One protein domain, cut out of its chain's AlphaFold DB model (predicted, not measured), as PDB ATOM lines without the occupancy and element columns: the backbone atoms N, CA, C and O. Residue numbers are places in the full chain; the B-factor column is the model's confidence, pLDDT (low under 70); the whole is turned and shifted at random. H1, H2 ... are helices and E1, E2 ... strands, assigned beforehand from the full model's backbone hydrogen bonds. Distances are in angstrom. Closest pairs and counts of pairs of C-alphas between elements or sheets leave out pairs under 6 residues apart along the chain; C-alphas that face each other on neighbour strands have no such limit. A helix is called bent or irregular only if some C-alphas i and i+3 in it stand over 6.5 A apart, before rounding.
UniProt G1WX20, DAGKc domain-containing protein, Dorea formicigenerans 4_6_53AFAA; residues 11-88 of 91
ATOM      1  N   ARG A  11     -51.707  17.925 -26.128       75.94
ATOM      2  CA  ARG A  11     -52.856  17.786 -25.213       75.94
ATOM      3  C   ARG A  11     -54.001  16.946 -25.806       75.94
ATOM      4  O   ARG A  11     -55.130  17.412 -25.941       75.94
ATOM      5  N   SER A  12     -53.700  15.702 -26.181       76.88
ATOM      6  CA  SER A  12     -54.704  14.723 -26.638       76.88
ATOM      7  C   SER A  12     -55.562  15.208 -27.820       76.88
ATOM      8  O   SER A  12     -56.762  14.946 -27.868       76.88
ATOM      9  N   GLY A  13     -54.963  15.941 -28.765       77.50
ATOM     10  CA  GLY A  13     -55.648  16.426 -29.971       77.50
ATOM     11  C   GLY A  13     -56.148  17.873 -29.901       77.50
ATOM     12  O   GLY A  13     -56.733  18.362 -30.867       77.50
ATOM     13  N   LEU A  14     -55.911  18.591 -28.795       82.19
ATOM     14  CA  LEU A  14     -56.242  20.017 -28.686       82.19
ATOM     15  C   LEU A  14     -55.474  20.867 -29.712       82.19
ATOM     16  O   LEU A  14     -56.019  21.844 -30.220       82.19
ATOM     17  N   GLY A  15     -54.245  20.457 -30.055       83.50
ATOM     18  CA  GLY A  15     -53.424  21.100 -31.085       83.50
ATOM     19  C   GLY A  15     -54.149  21.272 -32.417       83.50
ATOM     20  O   GLY A  15     -54.140  22.358 -32.992       83.50
ATOM     21  N   LEU A  16     -54.830  20.218 -32.871       87.19
ATOM     22  CA  LEU A  16     -55.582  20.252 -34.121       87.19
ATOM     23  C   LEU A  16     -56.816  21.161 -34.028       87.19
ATOM     24  O   LEU A  16     -57.043  21.962 -34.925       87.19
ATOM     25  N   LYS A  17     -57.562  21.109 -32.918       88.12
ATOM     26  CA  LYS A  17     -58.767  21.939 -32.726       88.12
ATOM     27  C   LYS A  17     -58.461  23.436 -32.720       88.12
ATOM     28  O   LYS A  17     -59.195  24.222 -33.310       88.12
ATOM     29  N   ILE A  18     -57.383  23.840 -32.044       89.31
ATOM     30  CA  ILE A  18     -56.952  25.246 -32.021       89.31
ATOM     31  C   ILE A  18     -56.504  25.676 -33.417       89.31
ATOM     32  O   ILE A  18     -56.839  26.776 -33.852       89.31
ATOM     33  N   TRP A  19     -55.785  24.805 -34.134       93.25
ATOM     34  CA  TRP A  19     -55.426  25.074 -35.519       93.25
ATOM     35  C   TRP A  19     -56.664  25.295 -36.398       93.25
ATOM     36  O   TRP A  19     -56.710  26.293 -37.103       93.25
ATOM     37  N   GLU A  20     -57.681  24.433 -36.327       93.38
ATOM     38  CA  GLU A  20     -58.908  24.569 -37.129       93.38
ATOM     39  C   GLU A  20     -59.616  25.916 -36.890       93.38
ATOM     40  O   GLU A  20     -60.066  26.563 -37.836       93.38
ATOM     41  N   GLN A  21     -59.667  26.380 -35.635       92.81
ATOM     42  CA  GLN A  21     -60.222  27.696 -35.292       92.81
ATOM     43  C   GLN A  21     -59.366  28.846 -35.836       92.81
ATOM     44  O   GLN A  21     -59.896  29.820 -36.373       92.81
ATOM     45  N   LEU A  22     -58.042  28.736 -35.711       93.56
ATOM     46  CA  LEU A  22     -57.112  29.740 -36.217       93.56
ATOM     47  C   LEU A  22     -57.155  29.824 -37.746       93.56
ATOM     48  O   LEU A  22     -57.154  30.916 -38.305       93.56
ATOM     49  N   GLU A  23     -57.231  28.680 -38.419       95.50
ATOM     50  CA  GLU A  23     -57.291  28.584 -39.870       95.50
ATOM     51  C   GLU A  23     -58.529  29.293 -40.427       95.50
ATOM     52  O   GLU A  23     -58.436  29.986 -41.441       95.50
ATOM     53  N   LEU A  24     -59.670  29.180 -39.742       96.12
ATOM     54  CA  LEU A  24     -60.885  29.905 -40.103       96.12
ATOM     55  C   LEU A  24     -60.656  31.424 -40.074       96.12
ATOM     56  O   LEU A  24     -60.943  32.103 -41.055       96.12
ATOM     57  N   ILE A  25     -60.037  31.940 -39.007       95.25
ATOM     58  CA  ILE A  25     -59.714  33.370 -38.863       95.25
ATOM     59  C   ILE A  25     -58.728  33.832 -39.947       95.25
ATOM     60  O   ILE A  25     -58.874  34.927 -40.493       95.25
ATOM     61  N   LEU A  26     -57.713  33.022 -40.266       95.38
ATOM     62  CA  LEU A  26     -56.738  33.339 -41.315       95.38
ATOM     63  C   LEU A  26     -57.412  33.431 -42.689       95.38
ATOM     64  O   LEU A  26     -57.150  34.378 -43.433       95.38
ATOM     65  N   LYS A  27     -58.310  32.486 -42.997       95.62
ATOM     66  CA  LYS A  27     -59.093  32.470 -44.241       95.62
ATOM     67  C   LYS A  27     -60.035  33.665 -44.338       95.62
ATOM     68  O   LYS A  27     -60.036  34.338 -45.363       95.62
ATOM     69  N   GLU A  28     -60.787  33.959 -43.277       97.31
ATOM     70  CA  GLU A  28     -61.696  35.114 -43.211       97.31
ATOM     71  C   GLU A  28     -60.967  36.444 -43.417       97.31
ATOM     72  O   GLU A  28     -61.506  37.373 -44.013       97.31
ATOM     73  N   ARG A  29     -59.722  36.540 -42.940       96.38
ATOM     74  CA  ARG A  29     -58.885  37.736 -43.083       96.38
ATOM     75  C   ARG A  29     -58.048  37.758 -44.362       96.38
ATOM     76  O   ARG A  29     -57.275  38.696 -44.531       96.38
ATOM     77  N   HIS A  30     -58.183  36.757 -45.235       95.19
ATOM     78  CA  HIS A  30     -57.382  36.605 -46.454       95.19
ATOM     79  C   HIS A  30     -55.867  36.699 -46.197       95.19
ATOM     80  O   HIS A  30     -55.132  37.352 -46.934       95.19
ATOM     81  N   ILE A  31     -55.400  36.075 -45.114       94.19
ATOM     82  CA  ILE A  31     -53.980  36.047 -44.757       94.19
ATOM     83  C   ILE A  31     -53.316  34.860 -45.452       94.19
ATOM     84  O   ILE A  31     -53.759  33.729 -45.284       94.19
ATOM     85  N   ASP A  32     -52.215  35.097 -46.166       93.19
ATOM     86  CA  ASP A  32     -51.425  34.024 -46.773       93.19
ATOM     87  C   ASP A  32     -50.636  33.237 -45.723       93.19
ATOM     88  O   ASP A  32     -49.804  33.790 -44.983       93.19
ATOM     89  N   TYR A  33     -50.856  31.922 -45.702       94.50
ATOM     90  CA  TYR A  33     -50.177  31.015 -44.790       94.50
ATOM     91  C   TYR A  33     -49.797  29.675 -45.421       94.50
ATOM     92  O   TYR A  33     -50.428  29.186 -46.356       94.50
ATOM     93  N   GLN A  34     -48.777  29.051 -44.839       95.00
ATOM     94  CA  GLN A  34     -48.422  27.651 -45.042       95.00
ATOM     95  C   GLN A  34     -48.488  26.913 -43.711       95.00
ATOM     96  O   GLN A  34     -48.169  27.470 -42.661       95.00
ATOM     97  N   ILE A  35     -48.898  25.650 -43.753       94.50
ATOM     98  CA  ILE A  35     -49.089  24.822 -42.566       94.50
ATOM     99  C   ILE A  35     -48.254  23.544 -42.652       94.50
ATOM    100  O   ILE A  35     -48.238  22.851 -43.669       94.50
ATOM    101  N   TYR A  36     -47.590  23.217 -41.547       95.38
ATOM    102  CA  TYR A  36     -46.738  22.050 -41.388       95.38
ATOM    103  C   TYR A  36     -47.079  21.319 -40.091       95.38
ATOM    104  O   TYR A  36     -46.896  21.838 -38.991       95.38
ATOM    105  N   PHE A  37     -47.539  20.075 -40.206       94.56
ATOM    106  CA  PHE A  37     -47.799  19.238 -39.037       94.56
ATOM    107  C   PHE A  37     -46.554  18.460 -38.611       94.56
ATOM    108  O   PHE A  37     -45.929  17.750 -39.413       94.56
ATOM    109  N   THR A  38     -46.221  18.516 -37.321       93.56
ATOM    110  CA  THR A  38     -45.226  17.611 -36.749       93.56
ATOM    111  C   THR A  38     -45.793  16.188 -36.688       93.56
ATOM    112  O   THR A  38     -47.002  15.973 -36.619       93.56
ATOM    113  N   ARG A  39     -44.915  15.183 -36.787       90.50
ATOM    114  CA  ARG A  39     -45.318  13.763 -36.863       90.50
ATOM    115  C   ARG A  39     -44.663  12.897 -35.793       90.50
ATOM    116  O   ARG A  39     -45.182  11.842 -35.457       90.50
ATOM    117  N   ARG A  40     -43.500  13.323 -35.305       88.75
ATOM    118  CA  ARG A  40     -42.657  12.613 -34.342       88.75
ATOM    119  C   ARG A  40     -41.694  13.601 -33.672       88.75
ATOM    120  O   ARG A  40     -41.487  14.672 -34.250       88.75
ATOM    121  N   PRO A  41     -41.079  13.234 -32.536       88.56
ATOM    122  CA  PRO A  41     -39.999  14.015 -31.944       88.56
ATOM    123  C   PRO A  41     -38.875  14.310 -32.949       88.56
ATOM    124  O   PRO A  41     -38.547  13.477 -33.806       88.56
ATOM    125  N   GLY A  42     -38.329  15.518 -32.862       90.88
ATOM    126  CA  GLY A  42     -37.324  16.090 -33.760       90.88
ATOM    127  C   GLY A  42     -37.856  16.547 -35.124       90.88
ATOM    128  O   GLY A  42     -37.080  17.019 -35.956       90.88
ATOM    129  N   HIS A  43     -39.157  16.400 -35.411       94.56
ATOM    130  CA  HIS A  43     -39.714  16.864 -36.685       94.56
ATOM    131  C   HIS A  43     -39.826  18.393 -36.736       94.56
ATOM    132  O   HIS A  43     -39.670  18.954 -37.819       94.56
ATOM    133  N   GLY A  44     -40.039  19.061 -35.593       94.81
ATOM    134  CA  GLY A  44     -40.120  20.523 -35.522       94.81
ATOM    135  C   GLY A  44     -38.840  21.190 -36.021       94.81
ATOM    136  O   GLY A  44     -38.906  22.065 -36.880       94.81
ATOM    137  N   ALA A  45     -37.682  20.684 -35.590       95.31
ATOM    138  CA  ALA A  45     -36.372  21.183 -36.008       95.31
ATOM    139  C   ALA A  45     -36.160  21.078 -37.524       95.31
ATOM    140  O   ALA A  45     -35.717  22.021 -38.178       95.31
ATOM    141  N   ARG A  46     -36.527  19.931 -38.115       95.06
ATOM    142  CA  ARG A  46     -36.404  19.718 -39.564       95.06
ATOM    143  C   ARG A  46     -37.293  20.675 -40.357       95.06
ATOM    144  O   ARG A  46     -36.847  21.187 -41.380       95.06
ATOM    145  N   LEU A  47     -38.527  20.889 -39.907       95.19
ATOM    146  CA  LEU A  47     -39.460  21.812 -40.554       95.19
ATOM    147  C   LEU A  47     -38.968  23.257 -40.441       95.19
ATOM    148  O   LEU A  47     -38.956  23.966 -41.440       95.19
ATOM    149  N   ALA A  48     -38.495  23.669 -39.264       94.38
ATOM    150  CA  ALA A  48     -37.943  25.003 -39.049       94.38
ATOM    151  C   ALA A  48     -36.761  25.287 -39.988       94.38
ATOM    152  O   ALA A  48     -36.753  26.308 -40.673       94.38
ATOM    153  N   ALA A  49     -35.830  24.335 -40.115       93.19
ATOM    154  CA  ALA A  49     -34.697  24.456 -41.028       93.19
ATOM    155  C   ALA A  49     -35.123  24.592 -42.499       93.19
ATOM    156  O   ALA A  49     -34.489  25.330 -43.243       93.19
ATOM    157  N   GLN A  50     -36.192  23.901 -42.918       91.75
ATOM    158  CA  GLN A  50     -36.744  24.024 -44.272       91.75
ATOM    159  C   GLN A  50     -37.428  25.375 -44.491       91.75
ATOM    160  O   GLN A  50     -37.291  25.957 -45.559       91.75
ATOM    161  N   ILE A  51     -38.146  25.880 -43.487       91.50
ATOM    162  CA  ILE A  51     -38.863  27.159 -43.560       91.50
ATOM    163  C   ILE A  51     -37.885  28.337 -43.627       91.50
ATOM    164  O   ILE A  51     -38.168  29.301 -44.333       91.50
ATOM    165  N   CYS A  52     -36.720  28.250 -42.976       87.88
ATOM    166  CA  CYS A  52     -35.664  29.263 -43.105       87.88
ATOM    167  C   CYS A  52     -35.167  29.453 -44.547       87.88
ATOM    168  O   CYS A  52     -34.629  30.512 -44.857       87.88
ATOM    169  N   ASP A  53     -35.343  28.449 -45.409       86.62
ATOM    170  CA  ASP A  53     -34.967  28.502 -46.824       86.62
ATOM    171  C   ASP A  53     -36.139  28.982 -47.723       86.62
ATOM    172  O   ASP A  53     -36.040  28.943 -48.948       86.62
ATOM    173  N   THR A  54     -37.260  29.427 -47.135       85.12
ATOM    174  CA  THR A  54     -38.443  29.965 -47.840       85.12
ATOM    175  C   THR A  54     -38.607  31.475 -47.624       85.12
ATOM    176  O   THR A  54     -37.993  32.050 -46.730       85.12
ATOM    177  N   ASP A  55     -39.517  32.119 -48.366       81.94
ATOM    178  CA  ASP A  55     -39.893  33.536 -48.180       81.94
ATOM    179  C   ASP A  55     -40.822  33.777 -46.965       81.94
ATOM    180  O   ASP A  55     -41.558  34.768 -46.883       81.94
ATOM    181  N   ALA A  56     -40.852  32.850 -46.003       81.75
ATOM    182  CA  ALA A  56     -41.609  33.019 -44.772       81.75
ATOM    183  C   ALA A  56     -40.921  34.045 -43.859       81.75
ATOM    184  O   ALA A  56     -39.803  33.843 -43.394       81.75
ATOM    185  N   HIS A  57     -41.625  35.131 -43.542       86.25
ATOM    186  CA  HIS A  57     -41.120  36.167 -42.630       86.25
ATOM    187  C   HIS A  57     -41.469  35.888 -41.169       86.25
ATOM    188  O   HIS A  57     -40.798  36.381 -40.265       86.25
ATOM    189  N   THR A  58     -42.518  35.094 -40.944       93.38
ATOM    190  CA  THR A  58     -43.013  34.779 -39.607       93.38
ATOM    191  C   THR A  58     -43.269  33.287 -39.490       93.38
ATOM    192  O   THR A  58     -44.101  32.743 -40.217       93.38
ATOM    193  N   LEU A  59     -42.586  32.642 -38.548       95.31
ATOM    194  CA  LEU A  59     -42.815  31.255 -38.165       95.31
ATOM    195  C   LEU A  59     -43.577  31.217 -36.849       95.31
ATOM    196  O   LEU A  59     -43.112  31.718 -35.831       95.31
ATOM    197  N   VAL A  60     -44.756  30.613 -36.879       95.50
ATOM    198  CA  VAL A  60     -45.647  30.476 -35.736       95.50
ATOM    199  C   VAL A  60     -45.658  29.020 -35.286       95.50
ATOM    200  O   VAL A  60     -45.938  28.117 -36.072       95.50
ATOM    201  N   VAL A  61     -45.379  28.782 -34.009       95.12
ATOM    202  CA  VAL A  61     -45.370  27.442 -33.417       95.12
ATOM    203  C   VAL A  61     -46.618  27.237 -32.571       95.12
ATOM    204  O   VAL A  61     -46.881  28.005 -31.650       95.12
ATOM    205  N   LEU A  62     -47.369  26.179 -32.866       94.06
ATOM    206  CA  LEU A  62     -48.556  25.731 -32.142       94.06
ATOM    207  C   LEU A  62     -48.239  24.398 -31.457       94.06
ATOM    208  O   LEU A  62     -48.265  23.338 -32.088       94.06
ATOM    209  N   GLY A  63     -47.921  24.435 -30.163       90.69
ATOM    210  CA  GLY A  63     -47.534  23.228 -29.428       90.69
ATOM    211  C   GLY A  63     -47.130  23.475 -27.977       90.69
ATOM    212  O   GLY A  63     -47.332  24.560 -27.436       90.69
ATOM    213  N   GLY A  64     -46.576  22.451 -27.331       89.12
ATOM    214  CA  GLY A  64     -45.990  22.565 -25.988       89.12
ATOM    215  C   GLY A  64     -44.506  22.944 -26.010       89.12
ATOM    216  O   GLY A  64     -43.921  23.101 -27.084       89.12
ATOM    217  N   ASP A  65     -43.893  22.995 -24.827       88.06
ATOM    218  CA  ASP A  65     -42.489  23.395 -24.628       88.06
ATOM    219  C   ASP A  65     -41.505  22.568 -25.466       88.06
ATOM    220  O   ASP A  65     -40.599  23.105 -26.096       88.06
ATOM    221  N   GLY A  66     -41.735  21.255 -25.571       89.00
ATOM    222  CA  GLY A  66     -40.904  20.393 -26.414       89.00
ATOM    223  C   GLY A  66     -40.974  20.756 -27.902       89.00
ATOM    224  O   GLY A  66     -39.978  20.664 -28.608       89.00
ATOM    225  N   THR A  67     -42.131  21.212 -28.394       92.19
ATOM    226  CA  THR A  67     -42.289  21.596 -29.806       92.19
ATOM    227  C   THR A  67     -41.590  22.918 -30.109       92.19
ATOM    228  O   THR A  67     -40.924  23.016 -31.135       92.19
ATOM    229  N   ILE A  68     -41.712  23.921 -29.233       92.88
ATOM    230  CA  ILE A  68     -40.995  25.191 -29.414       92.88
ATOM    231  C   ILE A  68     -39.483  25.001 -29.267       92.88
ATOM    232  O   ILE A  68     -38.749  25.555 -30.079       92.88
ATOM    233  N   GLY A  69     -39.026  24.155 -28.335       93.69
ATOM    234  CA  GLY A  69     -37.613  23.793 -28.209       93.69
ATOM    235  C   GLY A  69     -37.051  23.211 -29.506       93.69
ATOM    236  O   GLY A  69     -36.094  23.747 -30.053       93.69
ATOM    237  N   GLU A  70     -37.723  22.205 -30.079       94.88
ATOM    238  CA  GLU A  70     -37.323  21.639 -31.374       94.88
ATOM    239  C   GLU A  70     -37.274  22.687 -32.491       94.88
ATOM    240  O   GLU A  70     -36.374  22.658 -33.325       94.88
ATOM    241  N   VAL A  71     -38.255  23.589 -32.554       94.94
ATOM    242  CA  VAL A  71     -38.291  24.616 -33.601       94.94
ATOM    243  C   VAL A  71     -37.145  25.605 -33.440       94.94
ATOM    244  O   VAL A  71     -36.473  25.889 -34.427       94.94
ATOM    245  N   VAL A  72     -36.900  26.094 -32.223       94.19
ATOM    246  CA  VAL A  72     -35.793  27.014 -31.930       94.19
ATOM    247  C   VAL A  72     -34.457  26.384 -32.317       94.19
ATOM    248  O   VAL A  72     -33.679  27.026 -33.018       94.19
ATOM    249  N   ASP A  73     -34.240  25.112 -31.971       94.00
ATOM    250  CA  ASP A  73     -33.024  24.371 -32.328       94.00
ATOM    251  C   ASP A  73     -32.840  24.198 -33.849       94.00
ATOM    252  O   ASP A  73     -31.724  24.004 -34.333       94.00
ATOM    253  N   GLY A  74     -33.927  24.244 -34.625       93.56
ATOM    254  CA  GLY A  74     -33.903  24.106 -36.082       93.56
ATOM    255  C   GLY A  74     -33.740  25.414 -36.861       93.56
ATOM    256  O   GLY A  74     -33.458  25.365 -38.061       93.56
ATOM    257  N   ILE A  75     -33.924  26.575 -36.226       92.88
ATOM    258  CA  ILE A  75     -33.793  27.872 -36.898       92.88
ATOM    259  C   ILE A  75     -32.311  28.178 -37.124       92.88
ATOM    260  O   ILE A  75     -31.525  28.282 -36.189       92.88
ATOM    261  N   ARG A  76     -31.929  28.367 -38.392       88.31
ATOM    262  CA  ARG A  76     -30.538  28.665 -38.775       88.31
ATOM    263  C   ARG A  76     -30.175  30.141 -38.653       88.31
ATOM    264  O   ARG A  76     -29.022  30.464 -38.395       88.31
ATOM    265  N   ASP A  77     -31.142  31.025 -38.887       83.56
ATOM    266  CA  ASP A  77     -30.936  32.471 -38.900       83.56
ATOM    267  C   ASP A  77     -32.165  33.187 -38.330       83.56
ATOM    268  O   ASP A  77     -33.186  33.356 -38.999       83.56
ATOM    269  N   LEU A  78     -32.059  33.607 -37.069       79.94
ATOM    270  CA  LEU A  78     -33.111  34.341 -36.365       79.94
ATOM    271  C   LEU A  78     -33.270  35.785 -36.868       79.94
ATOM    272  O   LEU A  78     -34.271  36.423 -36.563       79.94
ATOM    273  N   THR A  79     -32.316  36.326 -37.634       84.62
ATOM    274  CA  THR A  79     -32.381  37.725 -38.097       84.62
ATOM    275  C   THR A  79     -33.351  37.923 -39.259       84.62
ATOM    276  O   THR A  79     -33.820  39.035 -39.494       84.62
ATOM    277  N   LYS A  80     -33.684  36.843 -39.973       83.38
ATOM    278  CA  LYS A  80     -34.556  36.861 -41.157       83.38
ATOM    279  C   LYS A  80     -36.001  36.471 -40.862       83.38
ATOM    280  O   LYS A  80     -36.832  36.485 -41.766       83.38
ATOM    281  N   LEU A  81     -36.294  36.101 -39.618       89.50
ATOM    282  CA  LEU A  81     -37.514  35.404 -39.253       89.50
ATOM    283  C   LEU A  81     -38.027  35.881 -37.898       89.50
ATOM    284  O   LEU A  81     -37.329  35.831 -36.891       89.50
ATOM    285  N   THR A  82     -39.291  36.287 -37.862       92.94
ATOM    286  CA  THR A  82     -40.008  36.513 -36.607       92.94
ATOM    287  C   THR A  82     -40.551  35.183 -36.100       92.94
ATOM    288  O   THR A  82     -41.329  34.522 -36.788       92.94
ATOM    289  N   LEU A  83     -40.167  34.790 -34.888       93.56
ATOM    290  CA  LEU A  83     -40.723  33.619 -34.217       93.56
ATOM    291  C   LEU A  83     -41.910  34.035 -33.339       93.56
ATOM    292  O   LEU A  83     -41.775  34.894 -32.471       93.56
ATOM    293  N   ALA A  84     -43.059  33.399 -33.544       94.06
ATOM    294  CA  ALA A  84     -44.231  33.518 -32.687       94.06
ATOM    295  C   ALA A  84     -44.581  32.155 -32.084       94.06
ATOM    296  O   ALA A  84     -44.396  31.111 -32.711       94.06
ATOM    297  N   TYR A  85     -45.119  32.158 -30.870       92.88
ATOM    298  CA  TYR A  85     -45.470  30.941 -30.148       92.88
ATOM    299  C   TYR A  85     -46.886  31.047 -29.586       92.88
ATOM    300  O   TYR A  85     -47.219  32.008 -28.896       92.88
ATOM    301  N   ILE A  86     -47.714  30.050 -29.894       91.44
ATOM    302  CA  ILE A  86     -49.049  29.865 -29.334       91.44
ATOM    303  C   ILE A  86     -48.985  28.599 -28.469       91.44
ATOM    304  O   ILE A  86     -48.932  27.487 -29.012       91.44
ATOM    305  N   PRO A  87     -48.963  28.739 -27.134       87.38
ATOM    306  CA  PRO A  87     -48.866  27.594 -26.247       87.38
ATOM    307  C   PRO A  87     -50.140  26.752 -26.297       87.38
ATOM    308  O   PRO A  87     -51.236  27.230 -26.019       87.38
ATOM    309  N   ILE A  88     -49.976  25.466 -26.616       82.50
ATOM    310  CA  ILE A  88     -51.032  24.434 -26.549       82.50
ATOM    311  C   ILE A  88     -50.708  23.405 -25.446       82.50
ATOM    312  O   ILE A  88     -51.171  22.262 -25.435       82.50
TER     313      ILE A  88
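What this domain is: This is residues 11 to 88 of the 91 residues of the protein "DAGKc domain-containing protein" of Dorea formicigenerans 4_6_53AFAA (UniProt G1WX20). A long helix, H1, stands on one side of a small layer of strands, the parallel pair E2 and E3 with E1 near E2, while two helices packed on each other, H2 and H3, lie on the other side. Only the first part of H1 comes near E2, and residues 24 to 30, of which 24 to 28 belong to H1, stick out. The printed part has 78 residues, with three named helices and three named strands in the order H1 E1 H2 E2 H3 E3, and its class is mixed. It is compact, with a radius of gyration of the C-alphas of 12.4 A, and spans 31 by 30 by 17 A.

Where its parts are: H1, residues 11 to 28, begins with C-alpha 11 at (-52.856, 17.786, -25.213) and is 26.5 A long; it is irregular, with C-alphas 12 and 15 7.9 A apart. E1 is residues 33 to 37, H2 residues 43 to 51, E2 residues 58 to 63 and H3 residues 65 to 74. E3, residues 82 to 87, is 16.3 A long and ends with C-alpha 87 at (-48.866, 27.594, -26.247).

How they stand to each other: The closest C-alphas of H1 and E2, those of Gly 15 and Gly 63, are 6.5 A apart. H1 and H2 are apart. E1 pairs with no named strand. E2 and E3 are parallel at 18 degrees, with N 61 and O 84 2.8 A apart, within hydrogen-bond range. E2, H3 and E3 form a strand-helix-strand unit, two parallel neighbour strands joined through a helix, with a right-handed crossover. H2 and H3 touch, closest at the C-alphas of Ala 45 and Gly 74, 3.8 A, at a steep tilt of 41 degrees, the same way. In H2 and H3 every O i to N i+4 pair is within hydrogen-bond range; in H1, 11 of 14.

The domain as a whole: The two C-alphas farthest apart, those of Ser 12 and Thr 79, are 34.0 A apart. The printed part has no cut, no link is long, and no printed residue is under 70 in pLDDT.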